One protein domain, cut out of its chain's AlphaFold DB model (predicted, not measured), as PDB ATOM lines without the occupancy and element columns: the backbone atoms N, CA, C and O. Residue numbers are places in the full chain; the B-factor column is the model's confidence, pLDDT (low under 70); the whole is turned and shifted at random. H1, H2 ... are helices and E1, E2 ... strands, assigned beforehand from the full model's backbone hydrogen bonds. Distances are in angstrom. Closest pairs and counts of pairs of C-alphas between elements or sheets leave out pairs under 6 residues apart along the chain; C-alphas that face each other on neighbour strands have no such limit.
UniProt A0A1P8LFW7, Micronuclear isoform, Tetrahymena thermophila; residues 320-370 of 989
ATOM      1  N   ILE A 320      12.141  -9.152 -44.552       65.62
ATOM      2  CA  ILE A 320      13.144  -8.651 -43.596       65.62
ATOM      3  C   ILE A 320      12.714  -8.903 -42.140       65.62
ATOM      4  O   ILE A 320      13.575  -9.034 -41.266       65.62
ATOM      5  N   LYS A 321      11.408  -9.086 -41.872       70.56
ATOM      6  CA  LYS A 321      10.870  -9.427 -40.535       70.56
ATOM      7  C   LYS A 321      11.510 -10.697 -39.946       70.56
ATOM      8  O   LYS A 321      11.595 -10.833 -38.730       70.56
ATOM      9  N   SER A 322      11.996 -11.603 -40.803       78.75
ATOM     10  CA  SER A 322      12.662 -12.856 -40.413       78.75
ATOM     11  C   SER A 322      14.138 -12.719 -40.001       78.75
ATOM     12  O   SER A 322      14.726 -13.667 -39.474       78.75
ATOM     13  N   CYS A 323      14.760 -11.558 -40.221       86.88
ATOM     14  CA  CYS A 323      16.176 -11.340 -39.939       86.88
ATOM     15  C   CYS A 323      16.428 -10.983 -38.461       86.88
ATOM     16  O   CYS A 323      15.665 -10.241 -37.843       86.88
ATOM     17  N   ILE A 324      17.551 -11.437 -37.889       85.12
ATOM     18  CA  ILE A 324      17.868 -11.239 -36.460       85.12
ATOM     19  C   ILE A 324      17.918  -9.760 -36.026       85.12
ATOM     20  O   ILE A 324      17.673  -9.453 -34.861       85.12
ATOM     21  N   CYS A 325      18.188  -8.829 -36.948       85.25
ATOM     22  CA  CYS A 325      18.194  -7.390 -36.669       85.25
ATOM     23  C   CYS A 325      16.794  -6.772 -36.503       85.25
ATOM     24  O   CYS A 325      16.686  -5.654 -35.999       85.25
ATOM     25  N   ALA A 326      15.726  -7.478 -36.898       82.69
ATOM     26  CA  ALA A 326      14.357  -7.091 -36.569       82.69
ATOM     27  C   ALA A 326      14.103  -7.267 -35.060       82.69
ATOM     28  O   ALA A 326      13.587  -6.361 -34.411       82.69
ATOM     29  N   GLN A 327      14.558  -8.391 -34.487       77.56
ATOM     30  CA  GLN A 327      14.457  -8.679 -33.050       77.56
ATOM     31  C   GLN A 327      15.510  -7.940 -32.204       77.56
ATOM     32  O   GLN A 327      15.259  -7.631 -31.041       77.56
ATOM     33  N   VAL A 328      16.686  -7.639 -32.772       77.25
ATOM     34  CA  VAL A 328      17.772  -6.903 -32.101       77.25
ATOM     35  C   VAL A 328      18.102  -5.623 -32.886       77.25
ATOM     36  O   VAL A 328      19.010  -5.635 -33.721       77.25
ATOM     37  N   PRO A 329      17.431  -4.484 -32.608       66.62
ATOM     38  CA  PRO A 329      17.596  -3.249 -33.385       66.62
ATOM     39  C   PRO A 329      19.030  -2.703 -33.451       66.62
ATOM     40  O   PRO A 329      19.391  -2.048 -34.423       66.62
ATOM     41  N   ARG A 330      19.882  -3.022 -32.462       66.19
ATOM     42  CA  ARG A 330      21.319  -2.676 -32.456       66.19
ATOM     43  C   ARG A 330      22.138  -3.371 -33.559       66.19
ATOM     44  O   ARG A 330      23.289  -3.005 -33.756       66.19
ATOM     45  N   LEU A 331      21.567  -4.352 -34.262       68.12
ATOM     46  CA  LEU A 331      22.179  -5.044 -35.405       68.12
ATOM     47  C   LEU A 331      21.618  -4.584 -36.764       68.12
ATOM     48  O   LEU A 331      21.889  -5.224 -37.779       68.12
ATOM     49  N   ARG A 332      20.805  -3.516 -36.817       64.75
ATOM     50  CA  ARG A 332      20.233  -2.995 -38.071       64.75
ATOM     51  C   ARG A 332      21.330  -2.452 -38.998       64.75
ATOM     52  O   ARG A 332      21.706  -1.290 -38.911       64.75
ATOM     53  N   ASN A 333      21.787  -3.291 -39.927       63.22
ATOM     54  CA  ASN A 333      22.528  -2.886 -41.120       63.22
ATOM     55  C   ASN A 333      21.678  -3.178 -42.367       63.22
ATOM     56  O   ASN A 333      21.739  -4.266 -42.936       63.22
ATOM     57  N   SER A 334      20.869  -2.198 -42.772       60.50
ATOM     58  CA  SER A 334      19.914  -2.297 -43.885       60.50
ATOM     59  C   SER A 334      20.542  -2.190 -45.282       60.50
ATOM     60  O   SER A 334      19.812  -2.134 -46.264       60.50
ATOM     61  N   GLN A 335      21.875  -2.125 -45.384       70.25
ATOM     62  CA  GLN A 335      22.616  -2.091 -46.656       70.25
ATOM     63  C   GLN A 335      23.285  -3.435 -46.991       70.25
ATOM     64  O   GLN A 335      23.988  -3.555 -47.989       70.25
ATOM     65  N   SER A 336      23.099  -4.449 -46.145       79.19
ATOM     66  CA  SER A 336      23.637  -5.787 -46.365       79.19
ATOM     67  C   SER A 336      22.789  -6.570 -47.360       79.19
ATOM     68  O   SER A 336      21.573  -6.648 -47.210       79.19
ATOM     69  N   GLU A 337      23.446  -7.273 -48.279       87.50
ATOM     70  CA  GLU A 337      22.825  -8.326 -49.087       87.50
ATOM     71  C   GLU A 337      22.113  -9.373 -48.210       87.50
ATOM     72  O   GLU A 337      22.518  -9.640 -47.065       87.50
ATOM     73  N   LEU A 338      21.048  -9.956 -48.766       89.62
ATOM     74  CA  LEU A 338      20.212 -10.976 -48.140       89.62
ATOM     75  C   LEU A 338      20.591 -12.377 -48.628       89.62
ATOM     76  O   LEU A 338      20.762 -12.606 -49.821       89.62
ATOM     77  N   ILE A 339      20.608 -13.332 -47.701       90.88
ATOM     78  CA  ILE A 339      20.722 -14.762 -47.965       90.88
ATOM     79  C   ILE A 339      19.437 -15.488 -47.551       90.88
ATOM     80  O   ILE A 339      18.905 -15.271 -46.460       90.88
ATOM     81  N   GLN A 340      18.932 -16.357 -48.428       91.94
ATOM     82  CA  GLN A 340      17.752 -17.187 -48.178       91.94
ATOM     83  C   GLN A 340      18.153 -18.567 -47.638       91.94
ATOM     84  O   GLN A 340      19.147 -19.151 -48.065       91.94
ATOM     85  N   CYS A 341      17.366 -19.106 -46.706       93.69
ATOM     86  CA  CYS A 341      17.533 -20.472 -46.206       93.69
ATOM     87  C   CYS A 341      17.380 -21.521 -47.329       93.69
ATOM     88  O   CYS A 341      16.407 -21.488 -48.076       93.69
ATOM     89  N   LYS A 342      18.285 -22.507 -47.403       92.88
ATOM     90  CA  LYS A 342      18.248 -23.578 -48.419       92.88
ATOM     91  C   LYS A 342      17.179 -24.658 -48.187       92.88
ATOM     92  O   LYS A 342      16.944 -25.489 -49.064       92.88
ATOM     93  N   ASN A 343      16.550 -24.705 -47.013       91.56
ATOM     94  CA  ASN A 343      15.554 -25.736 -46.719       91.56
ATOM     95  C   ASN A 343      14.246 -25.485 -47.480       91.56
ATOM     96  O   ASN A 343      13.695 -24.384 -47.428       91.56
ATOM     97  N   LYS A 344      13.733 -26.529 -48.146       88.38
ATOM     98  CA  LYS A 344      12.427 -26.504 -48.822       88.38
ATOM     99  C   LYS A 344      11.341 -26.050 -47.832       88.38
ATOM    100  O   LYS A 344      11.343 -26.487 -46.685       88.38
ATOM    101  N   GLY A 345      10.458 -25.151 -48.269       89.19
ATOM    102  CA  GLY A 345       9.407 -24.564 -47.426       89.19
ATOM    103  C   GLY A 345       9.875 -23.518 -46.400       89.19
ATOM    104  O   GLY A 345       9.074 -23.096 -45.574       89.19
ATOM    105  N   CYS A 346      11.145 -23.085 -46.409       92.12
ATOM    106  CA  CYS A 346      11.637 -22.033 -45.515       92.12
ATOM    107  C   CYS A 346      11.940 -20.728 -46.267       92.12
ATOM    108  O   CYS A 346      12.994 -20.581 -46.887       92.12
ATOM    109  N   GLU A 347      11.074 -19.730 -46.115       90.25
ATOM    110  CA  GLU A 347      11.193 -18.440 -46.814       90.25
ATOM    111  C   GLU A 347      12.109 -17.414 -46.125       90.25
ATOM    112  O   GLU A 347      12.367 -16.347 -46.683       90.25
ATOM    113  N   HIS A 348      12.626 -17.721 -44.928       90.62
ATOM    114  CA  HIS A 348      13.464 -16.804 -44.149       90.62
ATOM    115  C   HIS A 348      14.658 -16.255 -44.951       90.62
ATOM    116  O   HIS A 348      15.485 -17.016 -45.470       90.62
ATOM    117  N   LYS A 349      14.772 -14.922 -44.967       90.69
ATOM    118  CA  LYS A 349      15.820 -14.137 -45.633       90.69
ATOM    119  C   LYS A 349      16.532 -13.272 -44.597       90.69
ATOM    120  O   LYS A 349      15.920 -12.436 -43.939       90.69
ATOM    121  N   LEU A 350      17.832 -13.496 -44.430       90.69
ATOM    122  CA  LEU A 350      18.653 -12.871 -43.393       90.69
ATOM    123  C   LEU A 350      19.784 -12.066 -44.034       90.69
ATOM    124  O   LEU A 350      20.283 -12.431 -45.089       90.69
ATOM    125  N   HIS A 351      20.225 -10.981 -43.405       89.75
ATOM    126  CA  HIS A 351      21.374 -10.214 -43.889       89.75
ATOM    127  C   HIS A 351      22.668 -11.030 -43.726       89.75
ATOM    128  O   HIS A 351      22.943 -11.516 -42.624       89.75
ATOM    129  N   LEU A 352      23.501 -11.120 -44.771       88.50
ATOM    130  CA  LEU A 352      24.814 -11.789 -44.718       88.50
ATOM    131  C   LEU A 352      25.671 -11.281 -43.548       88.50
ATOM    132  O   LEU A 352      26.185 -12.072 -42.755       88.50
ATOM    133  N   SER A 353      25.730  -9.957 -43.370       86.94
ATOM    134  CA  SER A 353      26.452  -9.310 -42.265       86.94
ATOM    135  C   SER A 353      25.927  -9.692 -40.875       86.94
ATOM    136  O   SER A 353      26.720  -9.874 -39.951       86.94
ATOM    137  N   CYS A 354      24.612  -9.873 -40.719       86.62
ATOM    138  CA  CYS A 354      24.008 -10.320 -39.462       86.62
ATOM    139  C   CYS A 354      24.386 -11.771 -39.135       86.62
ATOM    140  O   CYS A 354      24.644 -12.089 -37.978       86.62
ATOM    141  N   MET A 355      24.480 -12.628 -40.156       87.38
ATOM    142  CA  MET A 355      24.938 -14.015 -40.016       87.38
ATOM    143  C   MET A 355      26.468 -14.161 -40.013       87.38
ATOM    144  O   MET A 355      26.968 -15.277 -39.904       87.38
ATOM    145  N   ARG A 356      27.212 -13.048 -40.119       85.88
ATOM    146  CA  ARG A 356      28.684 -12.988 -40.224       85.88
ATOM    147  C   ARG A 356      29.262 -13.787 -41.405       85.88
ATOM    148  O   ARG A 356      30.432 -14.162 -41.379       85.88
ATOM    149  N   ILE A 357      28.462 -14.005 -42.449       86.50
ATOM    150  CA  ILE A 357      28.873 -14.677 -43.686       86.50
ATOM    151  C   ILE A 357      29.456 -13.628 -44.639       86.50
ATOM    152  O   ILE A 357      28.901 -12.540 -44.800       86.50
ATOM    153  N   SER A 358      30.585 -13.949 -45.269       87.44
ATOM    154  CA  SER A 358      31.180 -13.113 -46.315       87.44
ATOM    155  C   SER A 358      30.434 -13.314 -47.639       87.44
ATOM    156  O   SER A 358      30.243 -14.468 -48.018       87.44
ATOM    157  N   PRO A 359      30.112 -12.256 -48.410       86.62
ATOM    158  CA  PRO A 359      29.620 -12.395 -49.788       86.62
ATOM    159  C   PRO A 359      30.553 -13.196 -50.712       86.62
ATOM    160  O   PRO A 359      30.123 -13.694 -51.744       86.62
ATOM    161  N   LYS A 360      31.834 -13.342 -50.339       88.44
ATOM    162  CA  LYS A 360      32.843 -14.126 -51.073       88.44
ATOM    163  C   LYS A 360      32.924 -15.600 -50.645       88.44
ATOM    164  O   LYS A 360      33.770 -16.325 -51.155       88.44
ATOM    165  N   ASP A 361      32.121 -16.035 -49.673       87.12
ATOM    166  CA  ASP A 361      32.091 -17.423 -49.195       87.12
ATOM    167  C   ASP A 361      30.940 -18.185 -49.864       87.12
ATOM    168  O   ASP A 361      29.900 -18.466 -49.262       87.12
ATOM    169  N   GLU A 362      31.132 -18.495 -51.149       87.88
ATOM    170  CA  GLU A 362      30.166 -19.226 -51.981       87.88
ATOM    171  C   GLU A 362      29.732 -20.555 -51.351       87.88
ATOM    172  O   GLU A 362      28.593 -20.982 -51.544       87.88
ATOM    173  N   GLU A 363      30.600 -21.211 -50.574       86.06
ATOM    174  CA  GLU A 363      30.267 -22.465 -49.910       86.06
ATOM    175  C   GLU A 363      29.298 -22.248 -48.746       86.06
ATOM    176  O   GLU A 363      28.244 -22.893 -48.711       86.06
ATOM    177  N   SER A 364      29.615 -21.338 -47.817       85.19
ATOM    178  CA  SER A 364      28.712 -21.007 -46.710       85.19
ATOM    179  C   SER A 364      27.380 -20.463 -47.221       85.19
ATOM    180  O   SER A 364      26.341 -20.775 -46.639       85.19
ATOM    181  N   ILE A 365      27.391 -19.718 -48.332       88.94
ATOM    182  CA  ILE A 365      26.177 -19.251 -49.010       88.94
ATOM    183  C   ILE A 365      25.379 -20.446 -49.563       88.94
ATOM    184  O   ILE A 365      24.212 -20.643 -49.222       88.94
ATOM    185  N   THR A 366      26.024 -21.318 -50.343       88.94
ATOM    186  CA  THR A 366      25.398 -22.485 -50.993       88.94
ATOM    187  C   THR A 366      24.957 -23.574 -50.002       88.94
ATOM    188  O   THR A 366      24.179 -24.461 -50.367       88.94
ATOM    189  N   GLN A 367      25.409 -23.538 -48.747       88.06
ATOM    190  CA  GLN A 367      25.029 -24.479 -47.682       88.06
ATOM    191  C   GLN A 367      24.224 -23.831 -46.538       88.06
ATOM    192  O   GLN A 367      24.012 -24.471 -45.499       88.06
ATOM    193  N   PHE A 368      23.768 -22.585 -46.709       91.69
ATOM    194  CA  PHE A 368      23.120 -21.831 -45.640       91.69
ATOM    195  C   PHE A 368      21.767 -22.408 -45.213       91.69
ATOM    196  O   PHE A 368      20.848 -22.623 -46.003       91.69
ATOM    197  N   GLU A 369      21.618 -22.565 -43.902       92.94
ATOM    198  CA  GLU A 369      20.354 -22.836 -43.231       92.94
ATOM    199  C   GLU A 369      20.179 -21.790 -42.132       92.94
ATOM    200  O   GLU A 369      21.140 -21.477 -41.425       92.94
ATOM    201  N   CYS A 370      18.970 -21.249 -41.977       93.50
ATOM    202  CA  CYS A 370      18.692 -20.244 -40.953       93.50
ATOM    203  C   CYS A 370      18.659 -20.853 -39.529       93.50
ATOM    204  O   CYS A 370      18.382 -22.052 -39.383       93.50
TER     205      CYS A 370
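What this domain is: This is residues 320 to 370 of the 989 residues of the protein "Micronuclear isoform" of Tetrahymena thermophila (UniProt A0A1P8LFW7). Little regular structure is present: a flat piece made mostly of loops has the small strand hairpin E1 and E2 in its middle, with the short helices H1 and H2 toward opposite ends. The printed part has 51 residues, of which 15 are in named elements, in the order H1, E1, E2, H2; the class is mixed and the two-stranded sheet antiparallel. It is compact, with a radius of gyration of the C-alphas of 10.6 A and spans of 27 by 26 by 13 A.

Where its parts are: E1, residues 338 to 340, is 6.7 A long and begins at C-alpha 338 (20.212, -10.976, -48.140). E2, residues 349 to 351, is 7.0 A long. H1, residues 324 to 327, measures 5.5 A; H2, residues 362 to 366, measures 5.9 A and ends at C-alpha 366 (25.398, -22.485, -50.993).

How they stand to each other: E1 and E2 form a hairpin, antiparallel at 144 degrees; N 339 and O 350 are within hydrogen-bond range at 2.8 A. The closest C-alphas of H1 and E2, Ile 324 and Leu 350, are 7.2 A apart; those of H2 and E1, Ile 365 and Ile 339, 7.1 A. H1 and H2 are apart. In H2 the O i to N i+4 pair is within hydrogen-bond range; H1 is too short for one.

The domain as a whole: The farthest C-alphas, Arg 330 and Lys 344, are 30.2 A apart. The printed part has no cut, and its three links are short. Residues 320 and 329 to 334 are under pLDDT 70.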